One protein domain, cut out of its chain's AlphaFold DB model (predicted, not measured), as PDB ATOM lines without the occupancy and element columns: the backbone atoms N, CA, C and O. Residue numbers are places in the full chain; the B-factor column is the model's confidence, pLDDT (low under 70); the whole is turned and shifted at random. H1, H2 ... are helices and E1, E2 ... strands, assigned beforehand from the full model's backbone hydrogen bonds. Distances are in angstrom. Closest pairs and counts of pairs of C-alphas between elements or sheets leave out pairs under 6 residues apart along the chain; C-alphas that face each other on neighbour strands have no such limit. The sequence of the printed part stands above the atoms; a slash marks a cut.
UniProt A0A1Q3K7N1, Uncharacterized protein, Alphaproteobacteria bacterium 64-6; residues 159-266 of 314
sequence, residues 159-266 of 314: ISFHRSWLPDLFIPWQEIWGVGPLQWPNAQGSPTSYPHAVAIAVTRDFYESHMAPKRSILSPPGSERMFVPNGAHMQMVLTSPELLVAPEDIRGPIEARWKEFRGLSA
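This is residues 159 to 266 of the 314 residues of an uncharacterized protein of Alphaproteobacteria bacterium 64-6 (UniProt A0A1Q3K7N1). A strongly twisted, curled sheet of four strands has its E3-E4 hairpin covered by the long helix H3 and E6 covered by the shorter H1. A separate hairpin, E1 and E2, packs through E2 on H1. The printed part has 108 residues with three named helices and six named strands, along the chain E1 E2 E3 E4 H1 H2 E5 E6 H3; the class is mixed. The larger sheet, order E3 - E4 - E6 - E5, is antiparallel. The whole is compact, radius of gyration of the C-alphas 13.7 A, spanning 38 by 31 by 30 A.

E3 is residues 176 to 184, 18.3 A, and bends by 86 degrees at 181; E4, 192 to 203, 20.9 A, bends by 116 degrees at 196. E5 is 227 to 230 and E6 233 to 237. H3, 247 to 261, runs 21.1 A to C-alpha 261 at (91.112, 116.147, 113.174). H1 is 204 to 214, H2 223 to 226. E1, 159 to 163, begins at (82.882, 113.173, 120.523); E2 is 166 to 172.

Within hydrogen-bond range are N 182 and O 197 of E3 and E4, 2.8 A, N 200 and O 236 of E4 and E6, 2.9 A, and N 228 and O 235 of E5 and E6, 2.8 A. H3 touches E3, closest C-alphas Val 179 and Glu 255, 6.1 A. H1 touches E2, closest C-alphas Leu 166 and Lys 214, 6.1 A. H2 touches E6, closest C-alphas Met 226 and Val 237, 4.9 A. E1 and E2 pair antiparallel, N 161 to O 169 2.7 A. H1 and H3 are apart. H1 has 4 of 7 O i to N i+4 pairs within range, H3 10 of 11; H2 is too short for one.

The farthest C-alphas, Gln 188 and Ala 266, are 41.5 A apart. The printed part has no cut and no long link. Mean pLDDT of the printed part is 79.0; residues 215 to 224 are among those under 70.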
ATOM      1  N   ILE A 159      83.875 114.155 120.106       89.69
ATOM      2  CA  ILE A 159      82.882 113.173 120.523       89.69
ATOM      3  C   ILE A 159      82.106 113.755 121.701       89.69
ATOM      4  O   ILE A 159      82.660 113.985 122.775       89.69
ATOM      5  N   SER A 160      80.809 113.966 121.517       89.62
ATOM      6  CA  SER A 160      79.887 114.218 122.619       89.62
ATOM      7  C   SER A 160      79.273 112.896 123.061       89.62
ATOM      8  O   SER A 160      78.700 112.165 122.256       89.62
ATOM      9  N   PHE A 161      79.373 112.596 124.347       86.50
ATOM     10  CA  PHE A 161      78.775 111.436 124.977       86.50
ATOM     11  C   PHE A 161      77.767 111.897 126.023       86.50
ATOM     12  O   PHE A 161      78.083 112.692 126.911       86.50
ATOM     13  N   HIS A 162      76.544 111.396 125.915       83.00
ATOM     14  CA  HIS A 162      75.454 111.758 126.802       83.00
ATOM     15  C   HIS A 162      74.798 110.498 127.364       83.00
ATOM     16  O   HIS A 162      74.188 109.705 126.647       83.00
ATOM     17  N   ARG A 163      74.879 110.330 128.683       74.06
ATOM     18  CA  ARG A 163      74.052 109.374 129.426       74.06
ATOM     19  C   ARG A 163      73.425 110.053 130.628       74.06
ATOM     20  O   ARG A 163      73.962 111.018 131.157       74.06
ATOM     21  N   SER A 164      72.322 109.488 131.110       66.19
ATOM     22  CA  SER A 164      71.609 110.001 132.286       66.19
ATOM     23  C   SER A 164      72.488 110.128 133.539       66.19
ATOM     24  O   SER A 164      72.220 110.978 134.375       66.19
ATOM     25  N   TRP A 165      73.541 109.312 133.662       63.72
ATOM     26  CA  TRP A 165      74.499 109.315 134.779       63.72
ATOM     27  C   TRP A 165      75.851 109.973 134.451       63.72
ATOM     28  O   TRP A 165      76.685 110.138 135.341       63.72
ATOM     29  N   LEU A 166      76.069 110.332 133.184       73.69
ATOM     30  CA  LEU A 166      77.260 111.021 132.686       73.69
ATOM     31  C   LEU A 166      76.809 112.072 131.660       73.69
ATOM     32  O   LEU A 166      76.881 111.831 130.447       73.69
ATOM     33  N   PRO A 167      76.232 113.188 132.138       69.56
ATOM     34  CA  PRO A 167      75.652 114.186 131.260       69.56
ATOM     35  C   PRO A 167      76.749 114.994 130.561       69.56
ATOM     36  O   PRO A 167      77.727 115.414 131.181       69.56
ATOM     37  N   ASP A 168      76.536 115.240 129.269       75.44
ATOM     38  CA  ASP A 168      77.252 116.235 128.465       75.44
ATOM     39  C   ASP A 168      78.787 116.137 128.599       75.44
ATOM     40  O   ASP A 168      79.504 117.110 128.878       75.44
ATOM     41  N   LEU A 169      79.311 114.920 128.416       85.12
ATOM     42  CA  LEU A 169      80.741 114.692 128.278       85.12
ATOM     43  C   LEU A 169      81.154 115.039 126.846       85.12
ATOM     44  O   LEU A 169      80.597 114.514 125.890       85.12
ATOM     45  N   PHE A 170      82.138 115.916 126.693       88.38
ATOM     46  CA  PHE A 170      82.696 116.277 125.396       88.38
ATOM     47  C   PHE A 170      84.184 115.961 125.399       88.38
ATOM     48  O   PHE A 170      84.891 116.356 126.325       88.38
ATOM     49  N   ILE A 171      84.629 115.226 124.385       88.75
ATOM     50  CA  ILE A 171      86.002 114.765 124.225       88.75
ATOM     51  C   ILE A 171      86.491 115.295 122.883       88.75
ATOM     52  O   ILE A 171      86.007 114.843 121.839       88.75
ATOM     53  N   PRO A 172      87.404 116.271 122.881       89.25
ATOM     54  CA  PRO A 172      87.924 116.824 121.645       89.25
ATOM     55  C   PRO A 172      88.930 115.839 121.020       89.25
ATOM     56  O   PRO A 172      89.533 115.016 121.714       89.25
ATOM     57  N   TRP A 173      89.098 115.876 119.695       89.12
ATOM     58  CA  TRP A 173      89.893 114.868 118.970       89.12
ATOM     59  C   TRP A 173      91.373 114.822 119.372       89.12
ATOM     60  O   TRP A 173      92.006 113.780 119.219       89.12
ATOM     61  N   GLN A 174      91.917 115.925 119.893       87.62
ATOM     62  CA  GLN A 174      93.318 116.057 120.307       87.62
ATOM     63  C   GLN A 174      93.624 115.268 121.587       87.62
ATOM     64  O   GLN A 174      94.750 114.823 121.781       87.62
ATOM     65  N   GLU A 175      92.617 115.055 122.437       87.19
ATOM     66  CA  GLU A 175      92.757 114.307 123.694       87.19
ATOM     67  C   GLU A 175      92.690 112.788 123.482       87.19
ATOM     68  O   GLU A 175      93.001 112.002 124.382       87.19
ATOM     69  N   ILE A 176      92.289 112.355 122.283       88.12
ATOM     70  CA  ILE A 176      92.190 110.945 121.921       88.12
ATOM     71  C   ILE A 176      93.561 110.459 121.444       88.12
ATOM     72  O   ILE A 176      94.076 110.882 120.410       88.12
ATOM     73  N   TRP A 177      94.133 109.514 122.184       86.12
ATOM     74  CA  TRP A 177      95.434 108.905 121.892       86.12
ATOM     75  C   TRP A 177      95.342 107.672 121.004       86.12
ATOM     76  O   TRP A 177      96.286 107.345 120.285       86.12
ATOM     77  N   GLY A 178      94.203 106.992 121.037       85.38
ATOM     78  CA  GLY A 178      93.974 105.807 120.230       85.38
ATOM     79  C   GLY A 178      92.504 105.437 120.181       85.38
ATOM     80  O   GLY A 178      91.745 105.701 121.113       85.38
ATOM     81  N   VAL A 179      92.120 104.807 119.082       86.56
ATOM     82  CA  VAL A 179      90.793 104.236 118.864       86.56
ATOM     83  C   VAL A 179      91.010 102.765 118.547       86.56
ATOM     84  O   VAL A 179      91.853 102.438 117.712       86.56
ATOM     85  N   GLY A 180      90.308 101.869 119.237       85.25
ATOM     86  CA  GLY A 180      90.528 100.440 119.048       85.25
ATOM     87  C   GLY A 180      89.558  99.554 119.822       85.25
ATOM     88  O   GLY A 180      88.624 100.052 120.455       85.25
ATOM     89  N   PRO A 181      89.746  98.227 119.752       83.44
ATOM     90  CA  PRO A 181      88.997  97.304 120.588       83.44
ATOM     91  C   PRO A 181      89.392  97.479 122.059       83.44
ATOM     92  O   PRO A 181      90.554  97.751 122.372       83.44
ATOM     93  N   LEU A 182      88.432  97.286 122.959       80.81
ATOM     94  CA  LEU A 182      88.646  97.311 124.402       80.81
ATOM     95  C   LEU A 182      89.704  96.275 124.783       80.81
ATOM     96  O   LEU A 182      89.597  95.099 124.426       80.81
ATOM     97  N   GLN A 183      90.707  96.715 125.536       81.06
ATOM     98  CA  GLN A 183      91.707  95.837 126.126       81.06
ATOM     99  C   GLN A 183      91.434  95.742 127.620       81.06
ATOM    100  O   GLN A 183      91.499  96.735 128.341       81.06
ATOM    101  N   TRP A 184      91.101  94.544 128.082       78.19
ATOM    102  CA  TRP A 184      90.814  94.304 129.485       78.19
ATOM    103  C   TRP A 184      92.039  93.717 130.186       78.19
ATOM    104  O   TRP A 184      92.563  92.698 129.724       78.19
ATOM    105  N   PRO A 185      92.487  94.297 131.311       73.12
ATOM    106  CA  PRO A 185      93.567  93.724 132.102       73.12
ATOM    107  C   PRO A 185      93.182  92.320 132.582       73.12
ATOM    108  O   PRO A 185      92.175  92.155 133.274       73.12
ATOM    109  N   ASN A 186      93.958  91.297 132.219       73.25
ATOM    110  CA  ASN A 186      93.791  89.957 132.778       73.25
ATOM    111  C   ASN A 186      94.804  89.707 133.906       73.25
ATOM    112  O   ASN A 186      95.845  90.357 133.991       73.25
ATOM    113  N   ALA A 187      94.500  88.744 134.775       65.00
ATOM    114  CA  ALA A 187      95.390  88.367 135.873       65.00
ATOM    115  C   ALA A 187      96.678  87.667 135.387       65.00
ATOM    116  O   ALA A 187      97.640  87.570 136.139       65.00
ATOM    117  N   GLN A 188      96.701  87.184 134.138       67.19
ATOM    118  CA  GLN A 188      97.822  86.459 133.529       67.19
ATOM    119  C   GLN A 188      98.815  87.359 132.758       67.19
ATOM    120  O   GLN A 188      99.721  86.846 132.105       67.19
ATOM    121  N   GLY A 189      98.674  88.689 132.826       62.72
ATOM    122  CA  GLY A 189      99.631  89.669 132.293       62.72
ATOM    123  C   GLY A 189      99.481  90.060 130.814       62.72
ATOM    124  O   GLY A 189     100.101  91.036 130.401       62.72
ATOM    125  N   SER A 190      98.651  89.374 130.018       72.25
ATOM    126  CA  SER A 190      98.380  89.738 128.613       72.25
ATOM    127  C   SER A 190      96.946  90.250 128.454       72.25
ATOM    128  O   SER A 190      96.021  89.461 128.621       72.25
ATOM    129  N   PRO A 191      96.704  91.531 128.140       76.25
ATOM    130  CA  PRO A 191      95.350  92.073 128.117       76.25
ATOM    131  C   PRO A 191      94.445  91.338 127.116       76.25
ATOM    132  O   PRO A 191      94.790  91.153 125.948       76.25
ATOM    133  N   THR A 192      93.253  90.947 127.567       78.25
ATOM    134  CA  THR A 192      92.250  90.301 126.715       78.25
ATOM    135  C   THR A 192      91.615  91.351 125.812       78.25
ATOM    136  O   THR A 192      91.035  92.323 126.297       78.25
ATOM    137  N   SER A 193      91.698  91.160 124.496       79.06
ATOM    138  CA  SER A 193      91.051  92.053 123.534       79.06
ATOM    139  C   SER A 193      89.596  91.644 123.300       79.06
ATOM    140  O   SER A 193      89.310  90.486 122.999       79.06
ATOM    141  N   TYR A 194      88.679  92.605 123.412       78.94
ATOM    142  CA  TYR A 194      87.263  92.443 123.093       78.94
ATOM    143  C   TYR A 194      86.961  93.142 121.759       78.94
ATOM    144  O   TYR A 194      86.690  94.346 121.748       78.94
ATOM    145  N   PRO A 195      86.980  92.417 120.624       74.94
ATOM    146  CA  PRO A 195      86.852  93.018 119.294       74.94
ATOM    147  C   PRO A 195      85.496  93.697 119.066       74.94
ATOM    148  O   PRO A 195      85.402  94.635 118.283       74.94
ATOM    149  N   HIS A 196      84.457  93.264 119.786       73.56
ATOM    150  CA  HIS A 196      83.101  93.804 119.672       73.56
ATOM    151  C   HIS A 196      82.834  95.035 120.553       73.56
ATOM    152  O   HIS A 196      81.719  95.550 120.558       73.56
ATOM    153  N   ALA A 197      83.825  95.503 121.315       77.25
ATOM    154  CA  ALA A 197      83.711  96.693 122.147       77.25
ATOM    155  C   ALA A 197      84.710  97.746 121.663       77.25
ATOM    156  O   ALA A 197      85.914  97.596 121.829       77.25
ATOM    157  N   VAL A 198      84.209  98.824 121.073       84.56
ATOM    158  CA  VAL A 198      84.993  99.996 120.674       84.56
ATOM    159  C   VAL A 198      85.290 100.847 121.901       84.56
ATOM    160  O   VAL A 198      84.368 101.278 122.608       84.56
ATOM    161  N   ALA A 199      86.573 101.111 122.119       86.81
ATOM    162  CA  ALA A 199      87.075 101.984 123.162       86.81
ATOM    163  C   ALA A 199      87.959 103.093 122.576       86.81
ATOM    164  O   ALA A 199      88.651 102.910 121.570       86.81
ATOM    165  N   ILE A 200      87.934 104.249 123.232       89.62
ATOM    166  CA  ILE A 200      88.851 105.362 122.973       89.62
ATOM    167  C   ILE A 200      89.817 105.495 124.145       89.62
ATOM    168  O   ILE A 200      89.404 105.433 125.299       89.62
ATOM    169  N   ALA A 201      91.102 105.660 123.859       89.94
ATOM    170  CA  ALA A 201      92.118 105.935 124.865       89.94
ATOM    171  C   ALA A 201      92.269 107.450 125.034       89.94
ATOM    172  O   ALA A 201      92.538 108.153 124.060       89.94
ATOM    173  N   VAL A 202      92.116 107.935 126.263       88.75
ATOM    174  CA  VAL A 202      92.318 109.337 126.653       88.75
ATOM    175  C   VAL A 202      93.431 109.447 127.692       88.75
ATOM    176  O   VAL A 202      93.777 108.470 128.364       88.75
ATOM    177  N   THR A 203      94.020 110.633 127.830       87.12
ATOM    178  CA  THR A 203      94.995 110.915 128.895       87.12
ATOM    179  C   THR A 203      94.360 110.742 130.268       87.12
ATOM    180  O   THR A 203      93.177 111.028 130.481       87.12
ATOM    181  N   ARG A 204      95.164 110.264 131.222       83.75
ATOM    182  CA  ARG A 204      94.730 110.156 132.614       83.75
ATOM    183  C   ARG A 204      94.346 111.524 133.181       83.75
ATOM    184  O   ARG A 204      93.307 111.629 133.819       83.75
ATOM    185  N   ASP A 205      95.110 112.560 132.847       85.00
ATOM    186  CA  ASP A 205      94.853 113.930 133.297       85.00
ATOM    187  C   ASP A 205      93.498 114.446 132.802       85.00
ATOM    188  O   ASP A 205      92.717 114.987 133.587       85.00
ATOM    189  N   PHE A 206      93.159 114.222 131.526       84.88
ATOM    190  CA  PHE A 206      91.848 114.588 130.987       84.88
ATOM    191  C   PHE A 206      90.720 113.792 131.653       84.88
ATOM    192  O   PHE A 206      89.677 114.353 131.997       84.88
ATOM    193  N   TYR A 207      90.930 112.492 131.888       84.31
ATOM    194  CA  TYR A 207      89.964 111.675 132.619       84.31
ATOM    195  C   TYR A 207      89.721 112.226 134.030       84.31
ATOM    196  O   TYR A 207      88.571 112.460 134.395       84.31
ATOM    197  N   GLU A 208      90.771 112.484 134.808       85.25
ATOM    198  CA  GLU A 208      90.651 112.941 136.198       85.25
ATOM    199  C   GLU A 208      90.068 114.359 136.309       85.25
ATOM    200  O   GLU A 208      89.317 114.637 137.242       85.25
ATOM    201  N   SER A 209      90.335 115.233 135.337       83.38
ATOM    202  CA  SER A 209      89.858 116.626 135.347       83.38
ATOM    203  C   SER A 209      88.467 116.827 134.734       83.38
ATOM    204  O   SER A 209      87.709 117.668 135.215       83.38
ATOM    205  N   HIS A 210      88.096 116.069 133.694       78.69
ATOM    206  CA  HIS A 210      86.876 116.329 132.911       78.69
ATOM    207  C   HIS A 210      85.861 115.182 132.923       78.69
ATOM    208  O   HIS A 210      84.668 115.436 132.725       78.69
ATOM    209  N   MET A 211      86.292 113.937 133.149       76.62
ATOM    210  CA  MET A 211      85.397 112.770 133.143       76.62
ATOM    211  C   MET A 211      85.023 112.322 134.552       76.62
ATOM    212  O   MET A 211      83.839 112.196 134.858       76.62
ATOM    213  N   ALA A 212      86.015 112.102 135.415       75.44
ATOM    214  CA  ALA A 212      85.833 111.618 136.776       75.44
ATOM    215  C   ALA A 212      84.927 112.535 137.619       75.44
ATOM    216  O   ALA A 212      84.026 111.999 138.262       75.44
ATOM    217  N   PRO A 213      85.039 113.881 137.561       73.56
ATOM    218  CA  PRO A 213      84.176 114.764 138.351       73.56
ATOM    219  C   PRO A 213      82.729 114.801 137.848       73.56
ATOM    220  O   PRO A 213      81.813 115.096 138.608       73.56
ATOM    221  N   LYS A 214      82.509 114.487 136.562       70.81
ATOM    222  CA  LYS A 214      81.170 114.391 135.960       70.81
ATOM    223  C   LYS A 214      80.494 113.052 136.235       70.81
ATOM    224  O   LYS A 214      79.307 112.903 135.931       70.81
ATOM    225  N   ARG A 215      81.221 112.069 136.780       68.81
ATOM    226  CA  ARG A 215      80.624 110.800 137.187       68.81
ATOM    227  C   ARG A 215      79.678 111.079 138.335       68.81
ATOM    228  O   ARG A 215      80.080 111.524 139.407       68.81
ATOM    229  N   SER A 216      78.409 110.776 138.114       61.62
ATOM    230  CA  SER A 216      77.462 110.802 139.209       61.62
ATOM    231  C   SER A 216      77.863 109.737 140.237       61.62
ATOM    232  O   SER A 216      78.153 108.601 139.860       61.62
ATOM    233  N   ILE A 217      77.827 110.069 141.531       55.31
ATOM    234  CA  ILE A 217      77.920 109.085 142.642       55.31
ATOM    235  C   ILE A 217      76.894 107.958 142.445       55.31
ATOM    236  O   ILE A 217      77.069 106.819 142.857       55.31
ATOM    237  N   LEU A 218      75.844 108.311 141.724       49.22
ATOM    238  CA  LEU A 218      74.679 107.554 141.384       49.22
ATOM    239  C   LEU A 218      74.821 106.839 140.019       49.22
ATOM    240  O   LEU A 218      73.884 106.739 139.229       49.22
ATOM    241  N   SER A 219      76.034 106.402 139.666       55.69
ATOM    242  CA  SER A 219      76.273 105.697 138.402       55.69
ATOM    243  C   SER A 219      75.740 104.251 138.455       55.69
ATOM    244  O   SER A 219      75.823 103.605 139.497       55.69
ATOM    245  N   PRO A 220      75.204 103.696 137.348       54.28
ATOM    246  CA  PRO A 220      74.762 102.305 137.277       54.28
ATOM    247  C   PRO A 220      75.803 101.309 137.800       54.28
ATOM    248  O   PRO A 220      76.972 101.459 137.446       54.28
ATOM    249  N   PRO A 221      75.421 100.222 138.503       54.09
ATOM    250  CA  PRO A 221      76.353  99.125 138.721       54.09
ATOM    251  C   PRO A 221      76.891  98.645 137.367       54.09
ATOM    252  O   PRO A 221      76.132  98.373 136.434       54.09
ATOM    253  N   GLY A 222      78.218  98.608 137.244       59.78
ATOM    254  CA  GLY A 222      78.916  98.309 135.993       59.78
ATOM    255  C   GLY A 222      79.331  99.525 135.156       59.78
ATOM    256  O   GLY A 222      80.092  99.337 134.211       59.78
ATOM    257  N   SER A 223      78.940 100.758 135.504       62.00
ATOM    258  CA  SER A 223      79.432 101.985 134.846       62.00
ATOM    259  C   SER A 223      80.947 102.149 134.959       62.00
ATOM    260  O   SER A 223      81.585 102.713 134.079       62.00
ATOM    261  N   GLU A 224      81.528 101.619 136.036       66.56
ATOM    262  CA  GLU A 224      82.972 101.569 136.270       66.56
ATOM    263  C   GLU A 224      83.684 100.815 135.143       66.56
ATOM    264  O   GLU A 224      84.770 101.196 134.730       66.56
ATOM    265  N   ARG A 225      83.031  99.793 134.573       70.62
ATOM    266  CA  ARG A 225      83.572  98.995 133.464       70.62
ATOM    267  C   ARG A 225      83.622  99.765 132.146       70.62
ATOM    268  O   ARG A 225      84.212  99.278 131.188       70.62
ATOM    269  N   MET A 226      82.995 100.940 132.087       74.06
ATOM    270  CA  MET A 226      83.100 101.839 130.944       74.06
ATOM    271  C   MET A 226      84.449 102.561 130.917       74.06
ATOM    272  O   MET A 226      84.839 103.018 129.852       74.06
ATOM    273  N   PHE A 227      85.154 102.648 132.053       83.31
ATOM    274  CA  PHE A 227      86.455 103.300 132.175       83.31
ATOM    275  C   PHE A 227      87.496 102.297 132.665       83.31
ATOM    276  O   PHE A 227      87.536 101.947 133.841       83.31
ATOM    277  N   VAL A 228      88.348 101.830 131.759       82.25
ATOM    278  CA  VAL A 228      89.344 100.800 132.053       82.25
ATOM    279  C   VAL A 228      90.740 101.420 132.009       82.25
ATOM    280  O   VAL A 228      91.111 101.991 130.982       82.25
ATOM    281  N   PRO A 229      91.533 101.338 133.089       82.12
ATOM    282  CA  PRO A 229      92.910 101.811 133.055       82.12
ATOM    283  C   PRO A 229      93.742 100.946 132.102       82.12
ATOM    284  O   PRO A 229      93.711  99.717 132.182       82.12
ATOM    285  N   ASN A 230      94.501 101.588 131.213       79.06
ATOM    286  CA  ASN A 230      95.420 100.935 130.285       79.06
ATOM    287  C   ASN A 230      96.774 101.659 130.275       79.06
ATOM    288  O   ASN A 230      97.022 102.556 129.462       79.06
ATOM    289  N   GLY A 231      97.652 101.274 131.203       78.88
ATOM    290  CA  GLY A 231      98.965 101.897 131.364       78.88
ATOM    291  C   GLY A 231      98.853 103.384 131.714       78.88
ATOM    292  O   GLY A 231      98.257 103.742 132.727       78.88
ATOM    293  N   ALA A 232      99.426 104.249 130.871       79.69
ATOM    294  CA  ALA A 232      99.402 105.706 131.038       79.69
ATOM    295  C   ALA A 232      98.075 106.371 130.604       79.69
ATOM    296  O   ALA A 232      97.891 107.573 130.801       79.69
ATOM    297  N   HIS A 233      97.150 105.607 130.019       85.38
ATOM    298  CA  HIS A 233      95.898 106.113 129.460       85.38
ATOM    299  C   HIS A 233      94.681 105.470 130.129       85.38
ATOM    300  O   HIS A 233      94.750 104.373 130.684       85.38
ATOM    301  N   MET A 234      93.538 106.142 130.027       86.81
ATOM    302  CA  MET A 234      92.236 105.598 130.404       86.81
ATOM    303  C   MET A 234      91.462 105.236 129.139       86.81
ATOM    304  O   MET A 234      91.299 106.068 128.250       86.81
ATOM    305  N   GLN A 235      90.986 103.997 129.039       87.31
ATOM    306  CA  GLN A 235      90.107 103.564 127.956       87.31
ATOM    307  C   GLN A 235      88.651 103.817 128.333       87.31
ATOM    308  O   GLN A 235      88.183 103.324 129.357       87.31
ATOM    309  N   MET A 236      87.920 104.542 127.491       88.06
ATOM    310  CA  MET A 236      86.479 104.731 127.609       88.06
ATOM    311  C   MET A 236      85.758 103.878 126.565       88.06
ATOM    312  O   MET A 236      85.929 104.077 125.362       88.06
ATOM    313  N   VAL A 237      84.929 102.942 127.021       85.19
ATOM    314  CA  VAL A 237      84.100 102.092 126.159       85.19
ATOM    315  C   VAL A 237      82.924 102.904 125.634       85.19
ATOM    316  O   VAL A 237      82.098 103.398 126.401       85.19
ATOM    317  N   LEU A 238      82.824 103.015 124.313       82.75
ATOM    318  CA  LEU A 238      81.731 103.727 123.649       82.75
ATOM    319  C   LEU A 238      80.581 102.789 123.270       82.75
ATOM    320  O   LEU A 238      79.444 103.221 123.108       82.75
ATOM    321  N   THR A 239      80.853 101.492 123.135       78.25
ATOM    322  CA  THR A 239      79.848 100.537 122.649       78.25
ATOM    323  C   THR A 239      78.876 100.154 123.754       78.25
ATOM    324  O   THR A 239      79.271  99.861 124.881       78.25
ATOM    325  N   SER A 240      77.587 100.121 123.424       70.62
ATOM    326  CA  SER A 240      76.542  99.656 124.328       70.62
ATOM    327  C   SER A 240      75.544  98.774 123.586       70.62
ATOM    328  O   SER A 240      75.178  99.114 122.458       70.62
ATOM    329  N   PRO A 241      75.032  97.702 124.221       70.75
ATOM    330  CA  PRO A 241      73.990  96.853 123.637       70.75
ATOM    331  C   PRO A 241      72.721  97.620 123.237       70.75
ATOM    332  O   PRO A 241      71.938  97.153 122.415       70.75
ATOM    333  N   GLU A 242      72.503  98.794 123.829       70.62
ATOM    334  CA  GLU A 242      71.341  99.649 123.585       70.62
ATOM    335  C   GLU A 242      71.391 100.364 122.231       70.62
ATOM    336  O   GLU A 242      70.347 100.734 121.705       70.62
ATOM    337  N   LEU A 243      72.580 100.559 121.650       76.88
ATOM    338  CA  LEU A 243      72.720 101.286 120.386       76.88
ATOM    339  C   LEU A 243      72.258 100.455 119.182       76.88
ATOM    340  O   LEU A 243      71.824 101.024 118.189       76.88
ATOM    341  N   LEU A 244      72.301  99.117 119.272       78.50
ATOM    342  CA  LEU A 244      71.971  98.201 118.167       78.50
ATOM    343  C   LEU A 244      72.688  98.553 116.846       78.50
ATOM    344  O   LEU A 244      72.103  98.450 115.766       78.50
ATOM    345  N   VAL A 245      73.950  98.974 116.946       82.19
ATOM    346  CA  VAL A 245      74.837  99.288 115.819       82.19
ATOM    347  C   VAL A 245      76.039  98.348 115.862       82.19
ATOM    348  O   VAL A 245      76.508  98.006 116.952       82.19
ATOM    349  N   ALA A 246      76.522  97.920 114.694       84.38
ATOM    350  CA  ALA A 246      77.713  97.087 114.610       84.38
ATOM    351  C   ALA A 246      78.943  97.860 115.135       84.38
ATOM    352  O   ALA A 246      79.073  99.060 114.875       84.38
ATOM    353  N   PRO A 247      79.865  97.215 115.868       82.06
ATOM    354  CA  PRO A 247      81.077  97.867 116.371       82.06
ATOM    355  C   PRO A 247      81.891  98.560 115.270       82.06
ATOM    356  O   PRO A 247      82.473  99.618 115.493       82.06
ATOM    357  N   GLU A 248      81.900  98.001 114.064       83.44
ATOM    358  CA  GLU A 248      82.611  98.510 112.894       83.44
ATOM    359  C   GLU A 248      82.028  99.837 112.396       83.44
ATOM    360  O   GLU A 248      82.790 100.745 112.055       83.44
ATOM    361  N   ASP A 249      80.700  99.972 112.441       85.19
ATOM    362  CA  ASP A 249      79.974 101.190 112.063       85.19
ATOM    363  C   ASP A 249      80.176 102.316 113.084       85.19
ATOM    364  O   ASP A 249      79.993 103.483 112.757       85.19
ATOM    365  N   ILE A 250      80.594 101.990 114.313       84.88
ATOM    366  CA  ILE A 250      81.020 102.979 115.312       84.88
ATOM    367  C   ILE A 250      82.512 103.290 115.140       84.88
ATOM    368  O   ILE A 250      82.915 104.454 115.115       84.88
ATOM    369  N   ARG A 251      83.351 102.258 115.009       86.81
ATOM    370  CA  ARG A 251      84.814 102.385 114.980       86.81
ATOM    371  C   ARG A 251      85.311 103.114 113.738       86.81
ATOM    372  O   ARG A 251      86.096 104.047 113.872       86.81
ATOM    373  N   GLY A 252      84.866 102.709 112.549       86.44
ATOM    374  CA  GLY A 252      85.349 103.264 111.280       86.44
ATOM    375  C   GLY A 252      85.180 104.787 111.191       86.44
ATOM    376  O   GLY A 252      86.164 105.488 110.943       86.44
ATOM    377  N   PRO A 253      83.978 105.328 111.470       88.06
ATOM    378  CA  PRO A 253      83.745 106.770 111.450       88.06
ATOM    379  C   PRO A 253      84.507 107.550 112.530       88.06
ATOM    380  O   PRO A 253      84.799 108.730 112.325       88.06
ATOM    381  N   ILE A 254      84.820 106.931 113.673       88.50
ATOM    382  CA  ILE A 254      85.638 107.548 114.731       88.50
ATOM    383  C   ILE A 254      87.113 107.555 114.326       88.50
ATOM    384  O   ILE A 254      87.759 108.592 114.427       88.50
ATOM    385  N   GLU A 255      87.645 106.434 113.833       89.44
ATOM    386  CA  GLU A 255      89.037 106.330 113.381       89.44
ATOM    387  C   GLU A 255      89.345 107.294 112.234       89.44
ATOM    388  O   GLU A 255      90.398 107.931 112.242       89.44
ATOM    389  N   ALA A 256      88.433 107.422 111.265       87.25
ATOM    390  CA  ALA A 256      88.590 108.349 110.147       87.25
ATOM    391  C   ALA A 256      88.672 109.804 110.634       87.25
ATOM    392  O   ALA A 256      89.605 110.523 110.288       87.25
ATOM    393  N   ARG A 257      87.747 110.220 111.509       89.19
ATOM    394  CA  ARG A 257      87.731 111.579 112.079       89.19
ATOM    395  C   ARG A 257      88.920 111.850 112.985       89.19
ATOM    396  O   ARG A 257      89.497 112.926 112.918       89.19
ATOM    397  N   TRP A 258      89.309 110.877 113.804       88.44
ATOM    398  CA  TRP A 258      90.477 111.005 114.665       88.44
ATOM    399  C   TRP A 258      91.751 111.218 113.845       88.44
ATOM    400  O   TRP A 258      92.532 112.105 114.175       88.44
ATOM    401  N   LYS A 259      91.947 110.466 112.755       88.12
ATOM    402  CA  LYS A 259      93.116 110.637 111.878       88.12
ATOM    403  C   LYS A 259      93.177 112.031 111.255       88.12
ATOM    404  O   LYS A 259      94.263 112.599 111.234       88.12
ATOM    405  N   GLU A 260      92.039 112.589 110.842       86.19
ATOM    406  CA  GLU A 260      92.021 113.909 110.196       86.19
ATOM    407  C   GLU A 260      92.016 115.096 111.159       86.19
ATOM    408  O   GLU A 260      92.653 116.115 110.895       86.19
ATOM    409  N   PHE A 261      91.327 114.996 112.294       86.50
ATOM    410  CA  PHE A 261      91.112 116.147 113.174       86.50
ATOM    411  C   PHE A 261      92.081 116.226 114.354       86.50
ATOM    412  O   PHE A 261      92.217 117.299 114.939       86.50
ATOM    413  N   ARG A 262      92.814 115.151 114.689       83.50
ATOM    414  CA  ARG A 262      93.759 115.149 115.828       83.50
ATOM    415  C   ARG A 262      94.839 116.232 115.757       83.50
ATOM    416  O   ARG A 262      95.346 116.636 116.796       83.50
ATOM    417  N   GLY A 263      95.227 116.654 114.551       80.94
ATOM    418  CA  GLY A 263      96.268 117.665 114.331       80.94
ATOM    419  C   GLY A 263      95.739 119.095 114.196       80.94
ATOM    420  O   GLY A 263      96.531 120.032 114.152       80.94
ATOM    421  N   LEU A 264      94.421 119.277 114.113       80.00
ATOM    422  CA  LEU A 264      93.803 120.585 113.914       80.00
ATOM    423  C   LEU A 264      93.429 121.196 115.262       80.00
ATOM    424  O   LEU A 264      92.934 120.506 116.145       80.00
ATOM    425  N   SER A 265      93.634 122.501 115.425       70.38
ATOM    426  CA  SER A 265      93.125 123.230 116.591       70.38
ATOM    427  C   SER A 265      91.623 123.485 116.451       70.38
ATOM    428  O   SER A 265      91.123 123.623 115.334       70.38
ATOM    429  N   ALA A 266      90.906 123.614 117.573       66.69
ATOM    430  CA  ALA A 266      89.460 123.857 117.601       66.69
ATOM    431  C   ALA A 266      89.016 125.075 116.762       66.69
ATOM    432  O   ALA A 266      87.901 125.096 116.255       66.69
TER     433      ALA A 266